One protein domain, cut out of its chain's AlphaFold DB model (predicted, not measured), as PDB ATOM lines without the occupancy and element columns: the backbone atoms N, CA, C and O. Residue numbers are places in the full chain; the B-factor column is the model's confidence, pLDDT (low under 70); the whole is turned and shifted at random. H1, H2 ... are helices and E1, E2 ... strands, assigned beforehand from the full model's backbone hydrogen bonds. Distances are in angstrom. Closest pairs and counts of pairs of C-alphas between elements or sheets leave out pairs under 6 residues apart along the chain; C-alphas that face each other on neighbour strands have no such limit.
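This is residues 112 to 171 of the 215 residues of an uncharacterized protein of Streptomyces sp. IMTB 2501 (UniProt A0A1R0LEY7). A small three-stranded sheet of two successive hairpins has the long helix H2 slanting away from it as an arm whose end, residues 166 to 171, sticks out, while the short helix H1 sits near one end of the sheet. The 60 printed residues run H1, E1, E2, E3, H2, mixed in class. The sheet, order E1, E2, E3, is antiparallel. The whole is loose, with a radius of gyration of the C-alphas of 13.1 A, and flat, spanning 38 by 35 by 18 A.

E2, residues 134 to 140, is 18.9 A long. E1 is residues 123 to 127 and E3 149 to 152. H2, residues 155 to 169, measures 20.6 A, ending at C-alpha 169 (224.984, 125.385, 315.619). H1, residues 112 to 116, begins at C-alpha 112 (204.920, 120.291, 304.062).

E1, E2 and E3 form a meander, each strand the antiparallel neighbour of the one before. N 124 and O 137 are 2.9 A apart in the hairpin E1 and E2; N 138 and O 151 are 2.8 A apart in the hairpin E2 and E3. H2 only grazes the sheet, with residues 155 to 161. H1 is not on the sheet; its closest C-alpha to E2 is that of Glu 114, 6.7 A from that of Val 140. H1 and H2 are apart. In both helices every O i to N i+4 pair is within hydrogen-bond range.

The C-alphas of Thr 145 and Gly 171, the two farthest apart, are 39.9 A apart. The printed part has no cut and no long link. Residues 143 to 146 and 171 have pLDDT under 70.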
ATOM      1  N   ASN A 112     203.731 121.118 303.846       85.06
ATOM      2  CA  ASN A 112     204.920 120.291 304.062       85.06
ATOM      3  C   ASN A 112     206.030 120.605 303.048       85.06
ATOM      4  O   ASN A 112     207.193 120.680 303.407       85.06
ATOM      5  N   GLU A 113     205.682 120.826 301.784       83.62
ATOM      6  CA  GLU A 113     206.663 121.233 300.782       83.62
ATOM      7  C   GLU A 113     207.261 122.618 301.066       83.62
ATOM      8  O   GLU A 113     208.437 122.815 300.819       83.62
ATOM      9  N   GLU A 114     206.504 123.551 301.649       86.31
ATOM     10  CA  GLU A 114     207.027 124.869 302.038       86.31
ATOM     11  C   GLU A 114     207.973 124.761 303.245       86.31
ATOM     12  O   GLU A 114     208.977 125.462 303.299       86.31
ATOM     13  N   LEU A 115     207.690 123.848 304.185       88.25
ATOM     14  CA  LEU A 115     208.585 123.527 305.303       88.25
ATOM     15  C   LEU A 115     209.958 123.043 304.809       88.25
ATOM     16  O   LEU A 115     210.975 123.412 305.390       88.25
ATOM     17  N   LEU A 116     209.985 122.220 303.756       84.94
ATOM     18  CA  LEU A 116     211.224 121.674 303.189       84.94
ATOM     19  C   LEU A 116     212.088 122.735 302.493       84.94
ATOM     20  O   LEU A 116     213.298 122.552 302.396       84.94
ATOM     21  N   GLU A 117     211.481 123.842 302.067       83.25
ATOM     22  CA  GLU A 117     212.170 124.980 301.450       83.25
ATOM     23  C   GLU A 117     212.586 126.055 302.470       83.25
ATOM     24  O   GLU A 117     213.193 127.064 302.099       83.25
ATOM     25  N   LEU A 118     212.276 125.880 303.764       83.56
ATOM     26  CA  LEU A 118     212.698 126.840 304.781       83.56
ATOM     27  C   LEU A 118     214.214 126.814 304.958       83.56
ATOM     28  O   LEU A 118     214.838 125.781 305.209       83.56
ATOM     29  N   THR A 119     214.804 128.004 304.918       79.44
ATOM     30  CA  THR A 119     216.227 128.209 305.177       79.44
ATOM     31  C   THR A 119     216.416 129.222 306.302       79.44
ATOM     32  O   THR A 119     215.487 129.898 306.730       79.44
ATOM     33  N   HIS A 120     217.647 129.376 306.782       72.06
ATOM     34  CA  HIS A 120     217.981 130.419 307.755       72.06
ATOM     35  C   HIS A 120     217.703 131.844 307.234       72.06
ATOM     36  O   HIS A 120     217.447 132.732 308.040       72.06
ATOM     37  N   HIS A 121     217.696 132.054 305.911       75.38
ATOM     38  CA  HIS A 121     217.312 133.326 305.287       75.38
ATOM     39  C   HIS A 121     215.800 133.558 305.252       75.38
ATOM     40  O   HIS A 121     215.367 134.677 305.008       75.38
ATOM     41  N   SER A 122     214.994 132.532 305.533       80.06
ATOM     42  CA  SER A 122     213.548 132.683 305.680       80.06
ATOM     43  C   SER A 122     213.176 133.459 306.948       80.06
ATOM     44  O   SER A 122     212.025 133.846 307.089       80.06
ATOM     45  N   ILE A 123     214.108 133.691 307.879       83.06
ATOM     46  CA  ILE A 123     213.870 134.505 309.075       83.06
ATOM     47  C   ILE A 123     214.377 135.922 308.803       83.06
ATOM     48  O   ILE A 123     215.578 136.133 308.649       83.06
ATOM     49  N   THR A 124     213.460 136.887 308.776       82.50
ATOM     50  CA  THR A 124     213.756 138.301 308.518       82.50
ATOM     51  C   THR A 124     213.285 139.154 309.687       82.50
ATOM     52  O   THR A 124     212.196 138.957 310.213       82.50
ATOM     53  N   GLU A 125     214.087 140.129 310.098       84.88
ATOM     54  CA  GLU A 125     213.695 141.107 311.112       84.88
ATOM     55  C   GLU A 125     212.849 142.218 310.481       84.88
ATOM     56  O   GLU A 125     213.239 142.824 309.482       84.88
ATOM     57  N   TYR A 126     211.695 142.515 311.075       81.81
ATOM     58  CA  TYR A 126     210.853 143.636 310.680       81.81
ATOM     59  C   TYR A 126     210.742 144.638 311.814       81.81
ATOM     60  O   TYR A 126     210.373 144.297 312.935       81.81
ATOM     61  N   ARG A 127     211.041 145.902 311.514       83.88
ATOM     62  CA  ARG A 127     210.910 146.989 312.477       83.88
ATOM     63  C   ARG A 127     209.569 147.683 312.289       83.88
ATOM     64  O   ARG A 127     209.320 148.243 311.223       83.88
ATOM     65  N   LEU A 128     208.727 147.675 313.320       82.12
ATOM     66  CA  LEU A 128     207.433 148.348 313.280       82.12
ATOM     67  C   LEU A 128     207.642 149.860 313.086       82.12
ATOM     68  O   LEU A 128     208.330 150.482 313.899       82.12
ATOM     69  N   PRO A 129     207.030 150.484 312.063       81.06
ATOM     70  CA  PRO A 129     207.206 151.914 311.800       81.06
ATOM     71  C   PRO A 129     206.678 152.820 312.919       81.06
ATOM     72  O   PRO A 129     207.158 153.936 313.082       81.06
ATOM     73  N   SER A 130     205.684 152.350 313.678       81.25
ATOM     74  CA  SER A 130     205.022 153.111 314.741       81.25
ATOM     75  C   SER A 130     205.763 153.058 316.079       81.25
ATOM     76  O   SER A 130     205.881 154.080 316.745       81.25
ATOM     77  N   THR A 131     206.254 151.883 316.480       86.56
ATOM     78  CA  THR A 131     206.876 151.654 317.799       86.56
ATOM     79  C   THR A 131     208.396 151.527 317.740       86.56
ATOM     80  O   THR A 131     209.067 151.663 318.759       86.56
ATOM     81  N   GLY A 132     208.966 151.257 316.562       82.69
ATOM     82  CA  GLY A 132     210.386 150.952 316.400       82.69
ATOM     83  C   GLY A 132     210.801 149.576 316.937       82.69
ATOM     84  O   GLY A 132     211.999 149.279 316.923       82.69
ATOM     85  N   GLU A 133     209.846 148.762 317.394       84.88
ATOM     86  CA  GLU A 133     210.046 147.395 317.879       84.88
ATOM     87  C   GLU A 133     210.466 146.469 316.733       84.88
ATOM     88  O   GLU A 133     209.930 146.565 315.629       84.88
ATOM     89  N   VAL A 134     211.433 145.586 316.990       83.94
ATOM     90  CA  VAL A 134     211.900 144.592 316.017       83.94
ATOM     91  C   VAL A 134     211.198 143.270 316.292       83.94
ATOM     92  O   VAL A 134     211.392 142.675 317.349       83.94
ATOM     93  N   VAL A 135     210.405 142.810 315.327       84.38
ATOM     94  CA  VAL A 135     209.706 141.525 315.373       84.38
ATOM     95  C   VAL A 135     210.270 140.582 314.308       84.38
ATOM     96  O   VAL A 135     210.455 140.992 313.158       84.38
ATOM     97  N   PRO A 136     210.559 139.316 314.647       87.25
ATOM     98  CA  PRO A 136     210.963 138.338 313.653       87.25
ATOM     99  C   PRO A 136     209.769 137.934 312.777       87.25
ATOM    100  O   PRO A 136     208.668 137.665 313.265       87.25
ATOM    101  N   LEU A 137     210.002 137.873 311.469       89.25
ATOM    102  CA  LEU A 137     209.080 137.368 310.460       89.25
ATOM    103  C   LEU A 137     209.639 136.098 309.828       89.25
ATOM    104  O   LEU A 137     210.841 135.979 309.591       89.25
ATOM    105  N   LEU A 138     208.741 135.173 309.507       89.50
ATOM    106  CA  LEU A 138     209.022 133.992 308.711       89.50
ATOM    107  C   LEU A 138     208.499 134.203 307.287       89.50
ATOM    108  O   LEU A 138     207.293 134.286 307.055       89.50
ATOM    109  N   GLN A 139     209.423 134.285 306.341       87.81
ATOM    110  CA  GLN A 139     209.178 134.383 304.911       87.81
ATOM    111  C   GLN A 139     209.010 132.987 304.313       87.81
ATOM    112  O   GLN A 139     209.922 132.159 304.333       87.81
ATOM    113  N   VAL A 140     207.827 132.742 303.763       84.81
ATOM    114  CA  VAL A 140     207.462 131.487 303.115       84.81
ATOM    115  C   VAL A 140     207.451 131.720 301.612       84.81
ATOM    116  O   VAL A 140     206.630 132.486 301.098       84.81
ATOM    117  N   ALA A 141     208.383 131.067 300.922       77.44
ATOM    118  CA  ALA A 141     208.492 131.129 299.473       77.44
ATOM    119  C   ALA A 141     207.232 130.544 298.797       77.44
ATOM    120  O   ALA A 141     206.598 129.634 299.340       77.44
ATOM    121  N   PRO A 142     206.855 131.046 297.610       71.44
ATOM    122  CA  PRO A 142     205.675 130.572 296.895       71.44
ATOM    123  C   PRO A 142     205.793 129.084 296.525       71.44
ATOM    124  O   PRO A 142     206.772 128.663 295.911       71.44
ATOM    125  N   SER A 143     204.762 128.286 296.832       66.50
ATOM    126  CA  SER A 143     204.695 126.867 296.452       66.50
ATOM    127  C   SER A 143     203.518 126.563 295.522       66.50
ATOM    128  O   SER A 143     202.352 126.750 295.889       66.50
ATOM    129  N   LYS A 144     203.847 126.044 294.324       61.84
ATOM    130  CA  LYS A 144     203.007 125.504 293.221       61.84
ATOM    131  C   LYS A 144     201.853 126.369 292.682       61.84
ATOM    132  O   LYS A 144     201.539 126.249 291.506       61.84
ATOM    133  N   THR A 145     201.195 127.184 293.499       53.72
ATOM    134  CA  THR A 145     199.999 127.989 293.172       53.72
ATOM    135  C   THR A 145     199.812 129.200 294.099       53.72
ATOM    136  O   THR A 145     198.818 129.905 293.958       53.72
ATOM    137  N   ASP A 146     200.712 129.425 295.062       60.69
ATOM    138  CA  ASP A 146     200.535 130.407 296.141       60.69
ATOM    139  C   ASP A 146     201.500 131.593 296.015       60.69
ATOM    140  O   ASP A 146     202.561 131.458 295.404       60.69
ATOM    141  N   SER A 147     201.136 132.740 296.591       70.44
ATOM    142  CA  SER A 147     201.995 133.925 296.680       70.44
ATOM    143  C   SER A 147     202.956 133.821 297.862       70.44
ATOM    144  O   SER A 147     202.706 133.087 298.815       70.44
ATOM    145  N   GLU A 148     204.042 134.587 297.822       80.12
ATOM    146  CA  GLU A 148     204.941 134.739 298.965       80.12
ATOM    147  C   GLU A 148     204.184 135.260 300.200       80.12
ATOM    148  O   GLU A 148     203.350 136.164 300.086       80.12
ATOM    149  N   ARG A 149     204.449 134.680 301.378       85.88
ATOM    150  CA  ARG A 149     203.788 135.056 302.639       85.88
ATOM    151  C   ARG A 149     204.817 135.427 303.697       85.88
ATOM    152  O   ARG A 149     205.808 134.724 303.873       85.88
ATOM    153  N   LEU A 150     204.539 136.491 304.445       87.06
ATOM    154  CA  LEU A 150     205.276 136.858 305.652       87.06
ATOM    155  C   LEU A 150     204.409 136.545 306.872       87.06
ATOM    156  O   LEU A 150     203.312 137.084 307.010       87.06
ATOM    157  N   LEU A 151     204.894 135.662 307.741       88.31
ATOM    158  CA  LEU A 151     204.220 135.268 308.976       88.31
ATOM    159  C   LEU A 151     204.924 135.907 310.172       88.31
ATOM    160  O   LEU A 151     206.145 135.832 310.282       88.31
ATOM    161  N   LEU A 152     204.163 136.507 311.086       89.31
ATOM    162  CA  LEU A 152     204.706 136.954 312.369       89.31
ATOM    163  C   LEU A 152     205.146 135.739 313.186       89.31
ATOM    164  O   LEU A 152     204.384 134.783 313.347       89.31
ATOM    165  N   VAL A 153     206.367 135.780 313.715       90.12
ATOM    166  CA  VAL A 153     206.868 134.728 314.596       90.12
ATOM    167  C   VAL A 153     206.333 134.979 316.003       90.12
ATOM    168  O   VAL A 153     206.738 135.927 316.675       90.12
ATOM    169  N   SER A 154     205.405 134.129 316.449       89.25
ATOM    170  CA  SER A 154     204.928 134.143 317.835       89.25
ATOM    171  C   SER A 154     206.047 133.725 318.804       89.25
ATOM    172  O   SER A 154     206.987 133.043 318.386       89.25
ATOM    173  N   PRO A 155     205.954 134.059 320.106       89.94
ATOM    174  CA  PRO A 155     206.928 133.605 321.104       89.94
ATOM    175  C   PRO A 155     207.102 132.078 321.120       89.94
ATOM    176  O   PRO A 155     208.220 131.575 321.140       89.94
ATOM    177  N   GLU A 156     206.000 131.338 320.992       91.56
ATOM    178  CA  GLU A 156     205.999 129.873 320.927       91.56
ATOM    179  C   GLU A 156     206.780 129.352 319.708       91.56
ATOM    180  O   GLU A 156     207.558 128.403 319.815       91.56
ATOM    181  N   LEU A 157     206.627 129.994 318.543       92.12
ATOM    182  CA  LEU A 157     207.394 129.641 317.347       92.12
ATOM    183  C   LEU A 157     208.866 130.036 317.494       92.12
ATOM    184  O   LEU A 157     209.745 129.297 317.050       92.12
ATOM    185  N   ALA A 158     209.147 131.166 318.143       90.62
ATOM    186  CA  ALA A 158     210.506 131.601 318.426       90.62
ATOM    187  C   ALA A 158     211.254 130.573 319.288       90.62
ATOM    188  O   ALA A 158     212.414 130.280 318.994       90.62
ATOM    189  N   ASP A 159     210.604 129.957 320.276       92.12
ATOM    190  CA  ASP A 159     211.205 128.916 321.121       92.12
ATOM    191  C   ASP A 159     211.546 127.643 320.329       92.12
ATOM    192  O   ASP A 159     212.628 127.053 320.484       92.12
ATOM    193  N   VAL A 160     210.652 127.234 319.425       93.69
ATOM    194  CA  VAL A 160     210.858 126.079 318.538       93.69
ATOM    195  C   VAL A 160     212.011 126.345 317.568       93.69
ATOM    196  O   VAL A 160     212.952 125.548 317.492       93.69
ATOM    197  N   LEU A 161     211.992 127.484 316.871       90.81
ATOM    198  CA  LEU A 161     213.058 127.886 315.950       90.81
ATOM    199  C   LEU A 161     214.400 128.036 316.677       90.81
ATOM    200  O   LEU A 161     215.424 127.563 316.183       90.81
ATOM    201  N   SER A 162     214.402 128.614 317.879       89.38
ATOM    202  CA  SER A 162     215.602 128.732 318.713       89.38
ATOM    203  C   SER A 162     216.171 127.363 319.081       89.38
ATOM    204  O   SER A 162     217.387 127.165 319.018       89.38
ATOM    205  N   SER A 163     215.311 126.393 319.402       91.94
ATOM    206  CA  SER A 163     215.720 125.013 319.687       91.94
ATOM    207  C   SER A 163     216.371 124.346 318.472       91.94
ATOM    208  O   SER A 163     217.412 123.696 318.605       91.94
ATOM    209  N   ILE A 164     215.804 124.544 317.276       90.81
ATOM    210  CA  ILE A 164     216.358 124.051 316.004       90.81
ATOM    211  C   ILE A 164     217.717 124.697 315.733       90.81
ATOM    212  O   ILE A 164     218.708 124.000 315.522       90.81
ATOM    213  N   ILE A 165     217.793 126.025 315.798       86.12
ATOM    214  CA  ILE A 165     219.017 126.788 315.546       86.12
ATOM    215  C   ILE A 165     220.121 126.394 316.531       86.12
ATOM    216  O   ILE A 165     221.267 126.206 316.122       86.12
ATOM    217  N   ARG A 166     219.801 126.228 317.821       87.56
ATOM    218  CA  ARG A 166     220.761 125.776 318.836       87.56
ATOM    219  C   ARG A 166     221.304 124.387 318.512       87.56
ATOM    220  O   ARG A 166     222.506 124.170 318.639       87.56
ATOM    221  N   ARG A 167     220.447 123.467 318.057       87.06
ATOM    222  CA  ARG A 167     220.873 122.134 317.614       87.06
ATOM    223  C   ARG A 167     221.782 122.211 316.386       87.06
ATOM    224  O   ARG A 167     222.822 121.564 316.373       87.06
ATOM    225  N   LEU A 168     221.421 123.021 315.389       83.69
ATOM    226  CA  LEU A 168     222.188 123.170 314.147       83.69
ATOM    227  C   LEU A 168     223.568 123.796 314.369       83.69
ATOM    228  O   LEU A 168     224.532 123.368 313.742       83.69
ATOM    229  N   ARG A 169     223.686 124.781 315.268       82.19
ATOM    230  CA  ARG A 169     224.984 125.385 315.619       82.19
ATOM    231  C   ARG A 169     225.916 124.412 316.344       82.19
ATOM    232  O   ARG A 169     227.130 124.611 316.320       82.19
ATOM    233  N   GLY A 170     225.371 123.394 317.016       76.44
ATOM    234  CA  GLY A 170     226.150 122.457 317.823       76.44
ATOM    235  C   GLY A 170     227.123 123.178 318.768       76.44
ATOM    236  O   GLY A 170     226.775 124.182 319.386       76.44
ATOM    237  N   GLY A 171     228.360 122.677 318.857       63.12
ATOM    238  CA  GLY A 171     229.433 123.295 319.648       63.12
ATOM    239  C   GLY A 171     230.249 124.377 318.924       63.12
ATOM    240  O   GLY A 171     231.076 125.017 319.563       63.12
TER     241      GLY A 171